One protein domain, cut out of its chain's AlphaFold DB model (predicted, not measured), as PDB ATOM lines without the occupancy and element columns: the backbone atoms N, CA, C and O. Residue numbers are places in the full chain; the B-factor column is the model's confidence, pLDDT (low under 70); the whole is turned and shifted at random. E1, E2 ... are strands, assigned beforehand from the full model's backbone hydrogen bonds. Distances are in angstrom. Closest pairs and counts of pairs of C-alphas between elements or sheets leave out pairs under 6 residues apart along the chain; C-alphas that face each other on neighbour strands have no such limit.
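What this domain is: This is residues 15 to 102 of the 127 residues of an uncharacterized protein of Opitutaceae bacterium (UniProt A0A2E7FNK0). A strongly twisted sheet of four strands, E3 to E6, makes the main body; the small hairpin of E1 and E2 lies near the beginning of E6, and a long loop stretch, residues 84 to 102, runs out from the other end of E6. The printed part has 88 residues, with no named helix and six named strands in the order E1 to E6. The larger sheet runs E3, E4, E5, E6, antiparallel throughout. The class is all strand, though 38 of the 88 residues are in named elements, under half; the whole is compact, radius of gyration of the C-alphas 13.7 A, but elongated, spanning 42 by 27 by 16 A.

Where its parts are: Find C-alpha 45 at (0.393, 45.196, -46.515), where E3 begins; it runs 15.2 A to residue 50. E4, residues 56 to 61, is 15.9 A long, E5, residues 65 to 71, is 17.6 A, and E6, residues 76 to 83, is 19.6 A, ending at (10.059, 39.123, -38.354). Look back to E1, residues 21 to 25, 14.0 A, and E2, residues 28 to 33, 15.3 A.

How they stand to each other: Start with E3 to E6, a meander, each strand the antiparallel neighbour of the one before. N 48 and O 58 of E3 and E4 are 2.9 A apart, N 59 and O 67 of E4 and E5 2.8 A, and N 66 and O 82 of E5 and E6 2.8 A, each within hydrogen-bond range. E6 bends by 67 degrees at residue 79. In the hairpin E1 and E2, N 23 and O 31 are 3.1 A apart. The closest C-alphas of E2 and E6 are Ser 33 and Tyr 76, 6.8 A; E2 and E3 are apart.

The domain as a whole: The C-alphas farthest apart are Leu 26 and Gly 91, 42.4 A. The printed part has no cut, and the link E2 to E3 is long. Residues 15 to 18 are under pLDDT 70.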
ATOM      1  N   VAL A  15      -1.922  53.345 -54.189       35.75
ATOM      2  CA  VAL A  15      -1.832  54.401 -55.208       35.75
ATOM      3  C   VAL A  15      -0.760  54.006 -56.223       35.75
ATOM      4  O   VAL A  15       0.435  54.034 -55.950       35.75
ATOM      5  N   GLY A  16      -1.188  53.614 -57.425       40.50
ATOM      6  CA  GLY A  16      -0.271  53.105 -58.447       40.50
ATOM      7  C   GLY A  16       0.265  51.705 -58.120       40.50
ATOM      8  O   GLY A  16      -0.292  50.980 -57.311       40.50
ATOM      9  N   VAL A  17       1.327  51.277 -58.800       46.75
ATOM     10  CA  VAL A  17       1.854  49.891 -58.759       46.75
ATOM     11  C   VAL A  17       2.538  49.535 -57.417       46.75
ATOM     12  O   VAL A  17       3.089  48.444 -57.281       46.75
ATOM     13  N   TRP A  18       2.469  50.423 -56.422       61.12
ATOM     14  CA  TRP A  18       3.184  50.379 -55.146       61.12
ATOM     15  C   TRP A  18       2.197  50.439 -53.967       61.12
ATOM     16  O   TRP A  18       1.071  50.908 -54.122       61.12
ATOM     17  N   VAL A  19       2.615  49.978 -52.784       72.81
ATOM     18  CA  VAL A  19       1.797  50.021 -51.559       72.81
ATOM     19  C   VAL A  19       2.453  50.910 -50.512       72.81
ATOM     20  O   VAL A  19       3.635  50.752 -50.221       72.81
ATOM     21  N   SER A  20       1.668  51.824 -49.946       79.00
ATOM     22  CA  SER A  20       2.084  52.814 -48.951       79.00
ATOM     23  C   SER A  20       1.017  52.977 -47.862       79.00
ATOM     24  O   SER A  20      -0.135  52.567 -48.027       79.00
ATOM     25  N   ALA A  21       1.413  53.532 -46.714       80.62
ATOM     26  CA  ALA A  21       0.485  54.066 -45.724       80.62
ATOM     27  C   ALA A  21       0.156  55.514 -46.096       80.62
ATOM     28  O   ALA A  21       1.057  56.288 -46.415       80.62
ATOM     29  N   THR A  22      -1.123  55.874 -46.028       80.00
ATOM     30  CA  THR A  22      -1.617  57.122 -46.610       80.00
ATOM     31  C   THR A  22      -2.710  57.710 -45.734       80.00
ATOM     32  O   THR A  22      -3.519  56.969 -45.171       80.00
ATOM     33  N   ALA A  23      -2.755  59.036 -45.627       81.38
ATOM     34  CA  ALA A  23      -3.857  59.738 -44.979       81.38
ATOM     35  C   ALA A  23      -4.570  60.678 -45.949       81.38
ATOM     36  O   ALA A  23      -3.959  61.283 -46.835       81.38
ATOM     37  N   PHE A  24      -5.883  60.799 -45.755       78.69
ATOM     38  CA  PHE A  24      -6.731  61.683 -46.537       78.69
ATOM     39  C   PHE A  24      -7.551  62.574 -45.618       78.69
ATOM     40  O   PHE A  24      -8.138  62.102 -44.656       78.69
ATOM     41  N   GLU A  25      -7.691  63.847 -45.958       78.88
ATOM     42  CA  GLU A  25      -8.605  64.756 -45.277       78.88
ATOM     43  C   GLU A  25      -9.518  65.405 -46.314       78.88
ATOM     44  O   GLU A  25      -9.051  66.025 -47.270       78.88
ATOM     45  N   LEU A  26     -10.836  65.206 -46.178       83.25
ATOM     46  CA  LEU A  26     -11.836  65.681 -47.149       83.25
ATOM     47  C   LEU A  26     -11.520  65.263 -48.603       83.25
ATOM     48  O   LEU A  26     -11.729  66.025 -49.546       83.25
ATOM     49  N   GLY A  27     -10.981  64.052 -48.778       79.62
ATOM     50  CA  GLY A  27     -10.594  63.512 -50.086       79.62
ATOM     51  C   GLY A  27      -9.260  64.033 -50.633       79.62
ATOM     52  O   GLY A  27      -8.916  63.717 -51.769       79.62
ATOM     53  N   LYS A  28      -8.493  64.808 -49.856       78.88
ATOM     54  CA  LYS A  28      -7.149  65.272 -50.227       78.88
ATOM     55  C   LYS A  28      -6.085  64.431 -49.539       78.88
ATOM     56  O   LYS A  28      -6.148  64.265 -48.328       78.88
ATOM     57  N   LEU A  29      -5.114  63.945 -50.307       81.69
ATOM     58  CA  LEU A  29      -3.916  63.280 -49.793       81.69
ATOM     59  C   LEU A  29      -3.132  64.255 -48.900       81.69
ATOM     60  O   LEU A  29      -2.703  65.299 -49.391       81.69
ATOM     61  N   THR A  30      -2.964  63.937 -47.614       83.94
ATOM     62  CA  THR A  30      -2.227  64.795 -46.666       83.94
ATOM     63  C   THR A  30      -0.779  64.353 -46.492       83.94
ATOM     64  O   THR A  30       0.108  65.202 -46.433       83.94
ATOM     65  N   TRP A  31      -0.525  63.045 -46.461       87.12
ATOM     66  CA  TRP A  31       0.818  62.465 -46.466       87.12
ATOM     67  C   TRP A  31       0.795  61.013 -46.960       87.12
ATOM     68  O   TRP A  31      -0.250  60.355 -46.969       87.12
ATOM     69  N   GLU A  32       1.974  60.527 -47.346       87.31
ATOM     70  CA  GLU A  32       2.235  59.161 -47.804       87.31
ATOM     71  C   GLU A  32       3.571  58.658 -47.223       87.31
ATOM     72  O   GLU A  32       4.525  59.429 -47.115       87.31
ATOM     73  N   SER A  33       3.649  57.376 -46.848       87.69
ATOM     74  CA  SER A  33       4.883  56.725 -46.381       87.69
ATOM     75  C   SER A  33       5.045  55.309 -46.941       87.69
ATOM     76  O   SER A  33       4.102  54.517 -46.966       87.69
ATOM     77  N   THR A  34       6.273  54.971 -47.336       90.62
ATOM     78  CA  THR A  34       6.693  53.651 -47.842       90.62
ATOM     79  C   THR A  34       7.592  52.903 -46.848       90.62
ATOM     80  O   THR A  34       8.230  51.913 -47.182       90.62
ATOM     81  N   GLU A  35       7.663  53.341 -45.590       92.12
ATOM     82  CA  GLU A  35       8.567  52.738 -44.594       92.12
ATOM     83  C   GLU A  35       8.133  51.331 -44.140       92.12
ATOM     84  O   GLU A  35       8.953  50.510 -43.706       92.12
ATOM     85  N   ALA A  36       6.834  51.029 -44.242       91.06
ATOM     86  CA  ALA A  36       6.273  49.740 -43.845       91.06
ATOM     87  C   ALA A  36       6.611  48.601 -44.830       91.06
ATOM     88  O   ALA A  36       6.706  47.436 -44.428       91.06
ATOM     89  N   VAL A  37       6.805  48.924 -46.112       90.12
ATOM     90  CA  VAL A  37       7.202  47.987 -47.169       90.12
ATOM     91  C   VAL A  37       7.877  48.754 -48.298       90.12
ATOM     92  O   VAL A  37       7.382  49.792 -48.729       90.12
ATOM     93  N   GLU A  38       9.000  48.235 -48.789       85.44
ATOM     94  CA  GLU A  38       9.670  48.838 -49.936       85.44
ATOM     95  C   GLU A  38       8.731  48.832 -51.155       85.44
ATOM     96  O   GLU A  38       8.023  47.844 -51.381       85.44
ATOM     97  N   PRO A  39       8.709  49.907 -51.961       83.00
ATOM     98  CA  PRO A  39       7.931  49.920 -53.186       83.00
ATOM     99  C   PRO A  39       8.370  48.785 -54.116       83.00
ATOM    100  O   PRO A  39       9.482  48.786 -54.643       83.00
ATOM    101  N   ASP A  40       7.463  47.844 -54.362       80.62
ATOM    102  CA  ASP A  40       7.613  46.805 -55.375       80.62
ATOM    103  C   ASP A  40       6.280  46.540 -56.094       80.62
ATOM    104  O   ASP A  40       5.192  46.860 -55.601       80.62
ATOM    105  N   ARG A  41       6.349  45.921 -57.273       76.56
ATOM    106  CA  ARG A  41       5.175  45.507 -58.031       76.56
ATOM    107  C   ARG A  41       4.411  44.444 -57.247       76.56
ATOM    108  O   ARG A  41       4.916  43.347 -56.995       76.56
ATOM    109  N   PHE A  42       3.146  44.747 -56.957       78.62
ATOM    110  CA  PHE A  42       2.280  43.936 -56.093       78.62
ATOM    111  C   PHE A  42       2.751  43.884 -54.639       78.62
ATOM    112  O   PHE A  42       2.475  42.893 -53.956       78.62
ATOM    113  N   ALA A  43       3.480  44.905 -54.170       85.44
ATOM    114  CA  ALA A  43       3.756  45.029 -52.747       85.44
ATOM    115  C   ALA A  43       2.460  44.870 -51.949       85.44
ATOM    116  O   ALA A  43       1.374  45.154 -52.449       85.44
ATOM    117  N   THR A  44       2.536  44.307 -50.749       88.19
ATOM    118  CA  THR A  44       1.330  43.972 -49.986       88.19
ATOM    119  C   THR A  44       1.538  44.280 -48.514       88.19
ATOM    120  O   THR A  44       2.533  43.867 -47.913       88.19
ATOM    121  N   LEU A  45       0.557  44.977 -47.943       92.94
ATOM    122  CA  LEU A  45       0.393  45.196 -46.515       92.94
ATOM    123  C   LEU A  45      -0.969  44.644 -46.097       92.94
ATOM    124  O   LEU A  45      -1.991  44.998 -46.682       92.94
ATOM    125  N   HIS A  46      -0.985  43.814 -45.062       92.88
ATOM    126  CA  HIS A  46      -2.202  43.415 -44.362       92.88
ATOM    127  C   HIS A  46      -2.305  44.248 -43.094       92.88
ATOM    128  O   HIS A  46      -1.438  44.149 -42.228       92.88
ATOM    129  N   ILE A  47      -3.326  45.097 -42.999       91.50
ATOM    130  CA  ILE A  47      -3.457  46.072 -41.913       91.50
ATOM    131  C   ILE A  47      -4.660  45.708 -41.063       91.50
ATOM    132  O   ILE A  47      -5.782  45.628 -41.557       91.50
ATOM    133  N   VAL A  48      -4.414  45.515 -39.772       91.12
ATOM    134  CA  VAL A  48      -5.439  45.243 -38.772       91.12
ATOM    135  C   VAL A  48      -5.439  46.378 -37.763       91.12
ATOM    136  O   VAL A  48      -4.418  46.683 -37.149       91.12
ATOM    137  N   VAL A  49      -6.591  47.024 -37.603       90.00
ATOM    138  CA  VAL A  49      -6.787  48.069 -36.598       90.00
ATOM    139  C   VAL A  49      -6.852  47.430 -35.214       90.00
ATOM    140  O   VAL A  49      -7.579  46.458 -35.009       90.00
ATOM    141  N   GLN A  50      -6.090  47.977 -34.272       84.38
ATOM    142  CA  GLN A  50      -6.021  47.511 -32.894       84.38
ATOM    143  C   GLN A  50      -6.682  48.537 -31.962       84.38
ATOM    144  O   GLN A  50      -6.373  49.729 -31.991       84.38
ATOM    145  N   GLY A  51      -7.596  48.047 -31.119       75.62
ATOM    146  CA  GLY A  51      -8.352  48.860 -30.166       75.62
ATOM    147  C   GLY A  51      -9.450  49.723 -30.799       75.62
ATOM    148  O   GLY A  51      -9.625  49.770 -32.015       75.62
ATOM    149  N   ASP A  52     -10.194  50.425 -29.945       72.31
ATOM    150  CA  ASP A  52     -11.432  51.112 -30.344       72.31
ATOM    151  C   ASP A  52     -11.191  52.461 -31.043       72.31
ATOM    152  O   ASP A  52     -12.041  52.950 -31.785       72.31
ATOM    153  N   ASN A  53     -10.018  53.068 -30.838       71.25
ATOM    154  CA  ASN A  53      -9.737  54.437 -31.285       71.25
ATOM    155  C   ASN A  53      -9.107  54.520 -32.683       71.25
ATOM    156  O   ASN A  53      -8.758  55.614 -33.123       71.25
ATOM    157  N   GLY A  54      -8.872  53.392 -33.357       71.69
ATOM    158  CA  GLY A  54      -8.329  53.367 -34.722       71.69
ATOM    159  C   GLY A  54      -6.878  53.838 -34.884       71.69
ATOM    160  O   GLY A  54      -6.325  53.746 -35.974       71.69
ATOM    161  N   LYS A  55      -6.260  54.346 -33.811       84.12
ATOM    162  CA  LYS A  55      -4.926  54.949 -33.837       84.12
ATOM    163  C   LYS A  55      -3.827  53.910 -34.033       84.12
ATOM    164  O   LYS A  55      -2.894  54.162 -34.786       84.12
ATOM    165  N   ARG A  56      -3.917  52.772 -33.340       90.06
ATOM    166  CA  ARG A  56      -2.909  51.716 -33.411       90.06
ATOM    167  C   ARG A  56      -3.281  50.709 -34.483       90.06
ATOM    168  O   ARG A  56      -4.426  50.269 -34.565       90.06
ATOM    169  N   VAL A  57      -2.297  50.318 -35.276       92.31
ATOM    170  CA  VAL A  57      -2.446  49.294 -36.304       92.31
ATOM    171  C   VAL A  57      -1.329  48.275 -36.221       92.31
ATOM    172  O   VAL A  57      -0.188  48.578 -35.863       92.31
ATOM    173  N   TRP A  58      -1.678  47.051 -36.583       93.94
ATOM    174  CA  TRP A  58      -0.757  45.955 -36.800       93.94
ATOM    175  C   TRP A  58      -0.674  45.706 -38.297       93.94
ATOM    176  O   TRP A  58      -1.673  45.410 -38.951       93.94
ATOM    177  N   ILE A  59       0.521  45.872 -38.842       94.56
ATOM    178  CA  ILE A  59       0.797  45.791 -40.268       94.56
ATOM    179  C   ILE A  59       1.659  44.557 -40.489       94.56
ATOM    180  O   ILE A  59       2.787  44.489 -40.011       94.56
ATOM    181  N   PHE A  60       1.143  43.579 -41.224       95.88
ATOM    182  CA  PHE A  60       1.937  42.457 -41.696       95.88
ATOM    183  C   PHE A  60       2.314  42.680 -43.154       95.88
ATOM    184  O   PHE A  60       1.446  42.718 -44.029       95.88
ATOM    185  N   ASN A  61       3.605  42.866 -43.410       94.81
ATOM    186  CA  ASN A  61       4.098  43.113 -44.757       94.81
ATOM    187  C   ASN A  61       4.480  41.809 -45.468       94.81
ATOM    188  O   ASN A  61       4.691  40.753 -44.866       94.81
ATOM    189  N   GLU A  62       4.645  41.893 -46.782       92.38
ATOM    190  CA  GLU A  62       5.057  40.745 -47.587       92.38
ATOM    191  C   GLU A  62       6.480  40.240 -47.305       92.38
ATOM    192  O   GLU A  62       6.871  39.172 -47.789       92.38
ATOM    193  N   HIS A  63       7.266  40.963 -46.503       93.69
ATOM    194  CA  HIS A  63       8.555  40.482 -46.026       93.69
ATOM    195  C   HIS A  63       8.457  39.484 -44.867       93.69
ATOM    196  O   HIS A  63       9.476  38.889 -44.488       93.69
ATOM    197  N   GLY A  64       7.230  39.222 -44.403       95.12
ATOM    198  CA  GLY A  64       6.927  38.323 -43.300       95.12
ATOM    199  C   GLY A  64       7.157  38.974 -41.937       95.12
ATOM    200  O   GLY A  64       7.447  38.286 -40.952       95.12
ATOM    201  N   GLU A  65       7.078  40.302 -41.888       96.38
ATOM    202  CA  GLU A  65       7.299  41.108 -40.697       96.38
ATOM    203  C   GLU A  65       5.970  41.618 -40.159       96.38
ATOM    204  O   GLU A  65       5.109  42.047 -40.923       96.38
ATOM    205  N   LEU A  66       5.830  41.586 -38.837       96.50
ATOM    206  CA  LEU A  66       4.777  42.271 -38.111       96.50
ATOM    207  C   LEU A  66       5.328  43.601 -37.602       96.50
ATOM    208  O   LEU A  66       6.344  43.649 -36.905       96.50
ATOM    209  N   ILE A  67       4.644  44.674 -37.964       95.75
ATOM    210  CA  ILE A  67       4.951  46.045 -37.593       95.75
ATOM    211  C   ILE A  67       3.800  46.563 -36.738       95.75
ATOM    212  O   ILE A  67       2.639  46.459 -37.129       95.75
ATOM    213  N   ILE A  68       4.113  47.144 -35.585       94.38
ATOM    214  CA  ILE A  68       3.151  47.899 -34.781       94.38
ATOM    215  C   ILE A  68       3.407  49.373 -35.061       94.38
ATOM    216  O   ILE A  68       4.544  49.835 -34.946       94.38
ATOM    217  N   ALA A  69       2.367  50.110 -35.436       93.75
ATOM    218  CA  ALA A  69       2.468  51.526 -35.757       93.75
ATOM    219  C   ALA A  69       1.253  52.302 -35.244       93.75
ATOM    220  O   ALA A  69       0.167  51.746 -35.081       93.75
ATOM    221  N   ASP A  70       1.445  53.600 -35.030       91.88
ATOM    222  CA  ASP A  70       0.350  54.552 -34.889       91.88
ATOM    223  C   ASP A  70       0.126  55.249 -36.245       91.88
ATOM    224  O   ASP A  70       1.074  55.757 -36.854       91.88
ATOM    225  N   LEU A  71      -1.124  55.291 -36.713       87.69
ATOM    226  CA  LEU A  71      -1.543  56.070 -37.880       87.69
ATOM    227  C   LEU A  71      -2.326  57.299 -37.424       87.69
ATOM    228  O   LEU A  71      -3.250  57.205 -36.615       87.69
ATOM    229  N   SER A  72      -1.973  58.463 -37.964       84.88
ATOM    230  CA  SER A  72      -2.685  59.716 -37.719       84.88
ATOM    231  C   SER A  72      -2.767  60.564 -38.986       84.88
ATOM    232  O   SER A  72      -1.976  60.364 -39.903       84.88
ATOM    233  N   PRO A  73      -3.662  61.565 -39.064       82.12
ATOM    234  CA  PRO A  73      -3.722  62.446 -40.231       82.12
ATOM    235  C   PRO A  73      -2.445  63.265 -40.459       82.12
ATOM    236  O   PRO A  73      -2.278  63.818 -41.542       82.12
ATOM    237  N   ALA A  74      -1.552  63.321 -39.464       84.50
ATOM    238  CA  ALA A  74      -0.282  64.035 -39.522       84.50
ATOM    239  C   ALA A  74       0.903  63.146 -39.939       84.50
ATOM    240  O   ALA A  74       1.783  63.628 -40.645       84.50
ATOM    241  N   GLU A  75       0.942  61.882 -39.500       85.75
ATOM    242  CA  GLU A  75       2.081  60.989 -39.758       85.75
ATOM    243  C   GLU A  75       1.763  59.488 -39.614       85.75
ATOM    244  O   GLU A  75       0.846  59.085 -38.882       85.75
ATOM    245  N   TYR A  76       2.603  58.675 -40.270       90.69
ATOM    246  CA  TYR A  76       2.871  57.271 -39.953       90.69
ATOM    247  C   TYR A  76       3.998  57.197 -38.920       90.69
ATOM    248  O   TYR A  76       5.090  57.704 -39.168       90.69
ATOM    249  N   LYS A  77       3.764  56.523 -37.789       93.50
ATOM    250  CA  LYS A  77       4.781  56.341 -36.750       93.50
ATOM    251  C   LYS A  77       4.966  54.870 -36.400       93.50
ATOM    252  O   LYS A  77       4.151  54.285 -35.687       93.50
ATOM    253  N   GLN A  78       6.076  54.285 -36.842       94.81
ATOM    254  CA  GLN A  78       6.462  52.928 -36.458       94.81
ATOM    255  C   GLN A  78       6.832  52.860 -34.964       94.81
ATOM    256  O   GLN A  78       7.646  53.645 -34.482       94.81
ATOM    257  N   ILE A  79       6.260  51.898 -34.236       95.00
ATOM    258  CA  ILE A  79       6.540  51.625 -32.815       95.00
ATOM    259  C   ILE A  79       7.492  50.438 -32.687       95.00
ATOM    260  O   ILE A  79       8.500  50.518 -31.991       95.00
ATOM    261  N   SER A  80       7.184  49.333 -33.365       94.62
ATOM    262  CA  SER A  80       8.013  48.128 -33.350       94.62
ATOM    263  C   SER A  80       7.920  47.380 -34.675       94.62
ATOM    264  O   SER A  80       6.967  47.546 -35.437       94.62
ATOM    265  N   ARG A  81       8.940  46.571 -34.968       96.50
ATOM    266  CA  ARG A  81       9.025  45.734 -36.167       96.50
ATOM    267  C   ARG A  81       9.746  44.446 -35.813       96.50
ATOM    268  O   ARG A  81      10.848  44.484 -35.271       96.50
ATOM    269  N   GLY A  82       9.125  43.316 -36.123       95.44
ATOM    270  CA  GLY A  82       9.681  41.994 -35.863       95.44
ATOM    271  C   GLY A  82       9.344  41.024 -36.983       95.44
ATOM    272  O   GLY A  82       8.247  41.045 -37.535       95.44
ATOM    273  N   ARG A  83      10.286  40.149 -37.333       95.69
ATOM    274  CA  ARG A  83      10.059  39.123 -38.354       95.69
ATOM    275  C   ARG A  83       9.364  37.910 -37.742       95.69
ATOM    276  O   ARG A  83       9.930  37.283 -36.853       95.69
ATOM    277  N   LEU A  84       8.185  37.552 -38.250       95.69
ATOM    278  CA  LEU A  84       7.460  36.352 -37.818       95.69
ATOM    279  C   LEU A  84       7.838  35.131 -38.657       95.69
ATOM    280  O   LEU A  84       8.056  34.043 -38.133       95.69
ATOM    281  N   VAL A  85       7.909  35.303 -39.979       96.00
ATOM    282  CA  VAL A  85       8.095  34.204 -40.931       96.00
ATOM    283  C   VAL A  85       9.024  34.650 -42.067       96.00
ATOM    284  O   VAL A  85       8.981  35.807 -42.485       96.00
ATOM    285  N   PRO A  86       9.929  33.793 -42.572       94.75
ATOM    286  CA  PRO A  86      10.741  34.140 -43.725       94.75
ATOM    287  C   PRO A  86       9.895  34.155 -45.001       94.75
ATOM    288  O   PRO A  86       8.882  33.468 -45.113       94.75
ATOM    289  N   ARG A  87      10.358  34.896 -46.005       93.19
ATOM    290  CA  ARG A  87       9.749  34.905 -47.340       93.19
ATOM    291  C   ARG A  87       9.975  33.572 -48.053       93.19
ATOM    292  O   ARG A  87      11.024  32.950 -47.867       93.19
ATOM    293  N   THR A  88       9.037  33.160 -48.907       91.12
ATOM    294  CA  THR A  88       9.250  32.020 -49.817       91.12
ATOM    295  C   THR A  88       9.541  32.510 -51.237       91.12
ATOM    296  O   THR A  88       8.774  33.324 -51.753       91.12
ATOM    297  N   PRO A  89      10.641  32.063 -51.882       88.69
ATOM    298  CA  PRO A  89      10.927  32.391 -53.276       88.69
ATOM    299  C   PRO A  89       9.821  31.900 -54.214       88.69
ATOM    300  O   PRO A  89       9.464  30.727 -54.178       88.69
ATOM    301  N   LEU A  90       9.331  32.782 -55.089       83.56
ATOM    302  CA  LEU A  90       8.293  32.453 -56.077       83.56
ATOM    303  C   LEU A  90       8.852  32.024 -57.444       83.56
ATOM    304  O   LEU A  90       8.089  31.737 -58.358       83.56
ATOM    305  N   GLY A  91      10.176  32.060 -57.632       79.88
ATOM    306  CA  GLY A  91      10.790  31.880 -58.956       79.88
ATOM    307  C   GLY A  91      10.485  33.019 -59.944       79.88
ATOM    308  O   GLY A  91      10.775  32.898 -61.129       79.88
ATOM    309  N   MET A  92       9.912  34.133 -59.472       80.12
ATOM    310  CA  MET A  92       9.637  35.318 -60.285       80.12
ATOM    311  C   MET A  92      10.843  36.272 -60.257       80.12
ATOM    312  O   MET A  92      11.249  36.675 -59.165       80.12
ATOM    313  N   PRO A  93      11.372  36.714 -61.417       74.44
ATOM    314  CA  PRO A  93      12.517  37.629 -61.480       74.44
ATOM    315  C   PRO A  93      12.296  38.958 -60.755       74.44
ATOM    316  O   PRO A  93      13.235  39.522 -60.215       74.44
ATOM    317  N   ALA A  94      11.051  39.441 -60.705       74.62
ATOM    318  CA  ALA A  94      10.708  40.654 -59.969       74.62
ATOM    319  C   ALA A  94      10.722  40.457 -58.440       74.62
ATOM    320  O   ALA A  94      10.788  41.430 -57.711       74.62
ATOM    321  N   ARG A  95      10.673  39.212 -57.940       80.25
ATOM    322  CA  ARG A  95      10.535  38.876 -56.511       80.25
ATOM    323  C   ARG A  95      11.646  37.938 -56.045       80.25
ATOM    324  O   ARG A  95      11.386  36.904 -55.428       80.25
ATOM    325  N   ILE A  96      12.896  38.295 -56.342       70.06
ATOM    326  CA  ILE A  96      14.091  37.483 -56.029       70.06
ATOM    327  C   ILE A  96      14.149  37.131 -54.533       70.06
ATOM    328  O   ILE A  96      14.523  36.022 -54.159       70.06
ATOM    329  N   GLY A  97      13.705  38.050 -53.670       77.81
ATOM    330  CA  GLY A  97      13.648  37.844 -52.225       77.81
ATOM    331  C   GLY A  97      12.515  36.934 -51.733       77.81
ATOM    332  O   GLY A  97      12.489  36.635 -50.539       77.81
ATOM    333  N   GLY A  98      11.596  36.512 -52.606       88.75
ATOM    334  CA  GLY A  98      10.347  35.847 -52.240       88.75
ATOM    335  C   GLY A  98       9.299  36.799 -51.672       88.75
ATOM    336  O   GLY A  98       9.523  38.004 -51.614       88.75
ATOM    337  N   VAL A  99       8.168  36.251 -51.225       91.31
ATOM    338  CA  VAL A  99       7.083  37.011 -50.578       91.31
ATOM    339  C   VAL A  99       6.396  36.192 -49.484       91.31
ATOM    340  O   VAL A  99       6.605  34.982 -49.364       91.31
ATOM    341  N   THR A 100       5.553  36.871 -48.707       93.44
ATOM    342  CA  THR A 100       4.558  36.284 -47.808       93.44
ATOM    343  C   THR A 100       3.220  36.993 -48.010       93.44
ATOM    344  O   THR A 100       2.942  38.001 -47.373       93.44
ATOM    345  N   TRP A 101       2.381  36.495 -48.918       90.88
ATOM    346  CA  TRP A 101       1.095  37.143 -49.230       90.88
ATOM    347  C   TRP A 101      -0.083  36.654 -48.386       90.88
ATOM    348  O   TRP A 101      -1.175  37.212 -48.475       90.88
ATOM    349  N   ALA A 102       0.116  35.638 -47.547       92.44
ATOM    350  CA  ALA A 102      -0.931  35.160 -46.657       92.44
ATOM    351  C   ALA A 102      -1.228  36.194 -45.558       92.44
ATOM    352  O   ALA A 102      -0.325  36.595 -44.825       92.44
TER     353      ALA A 102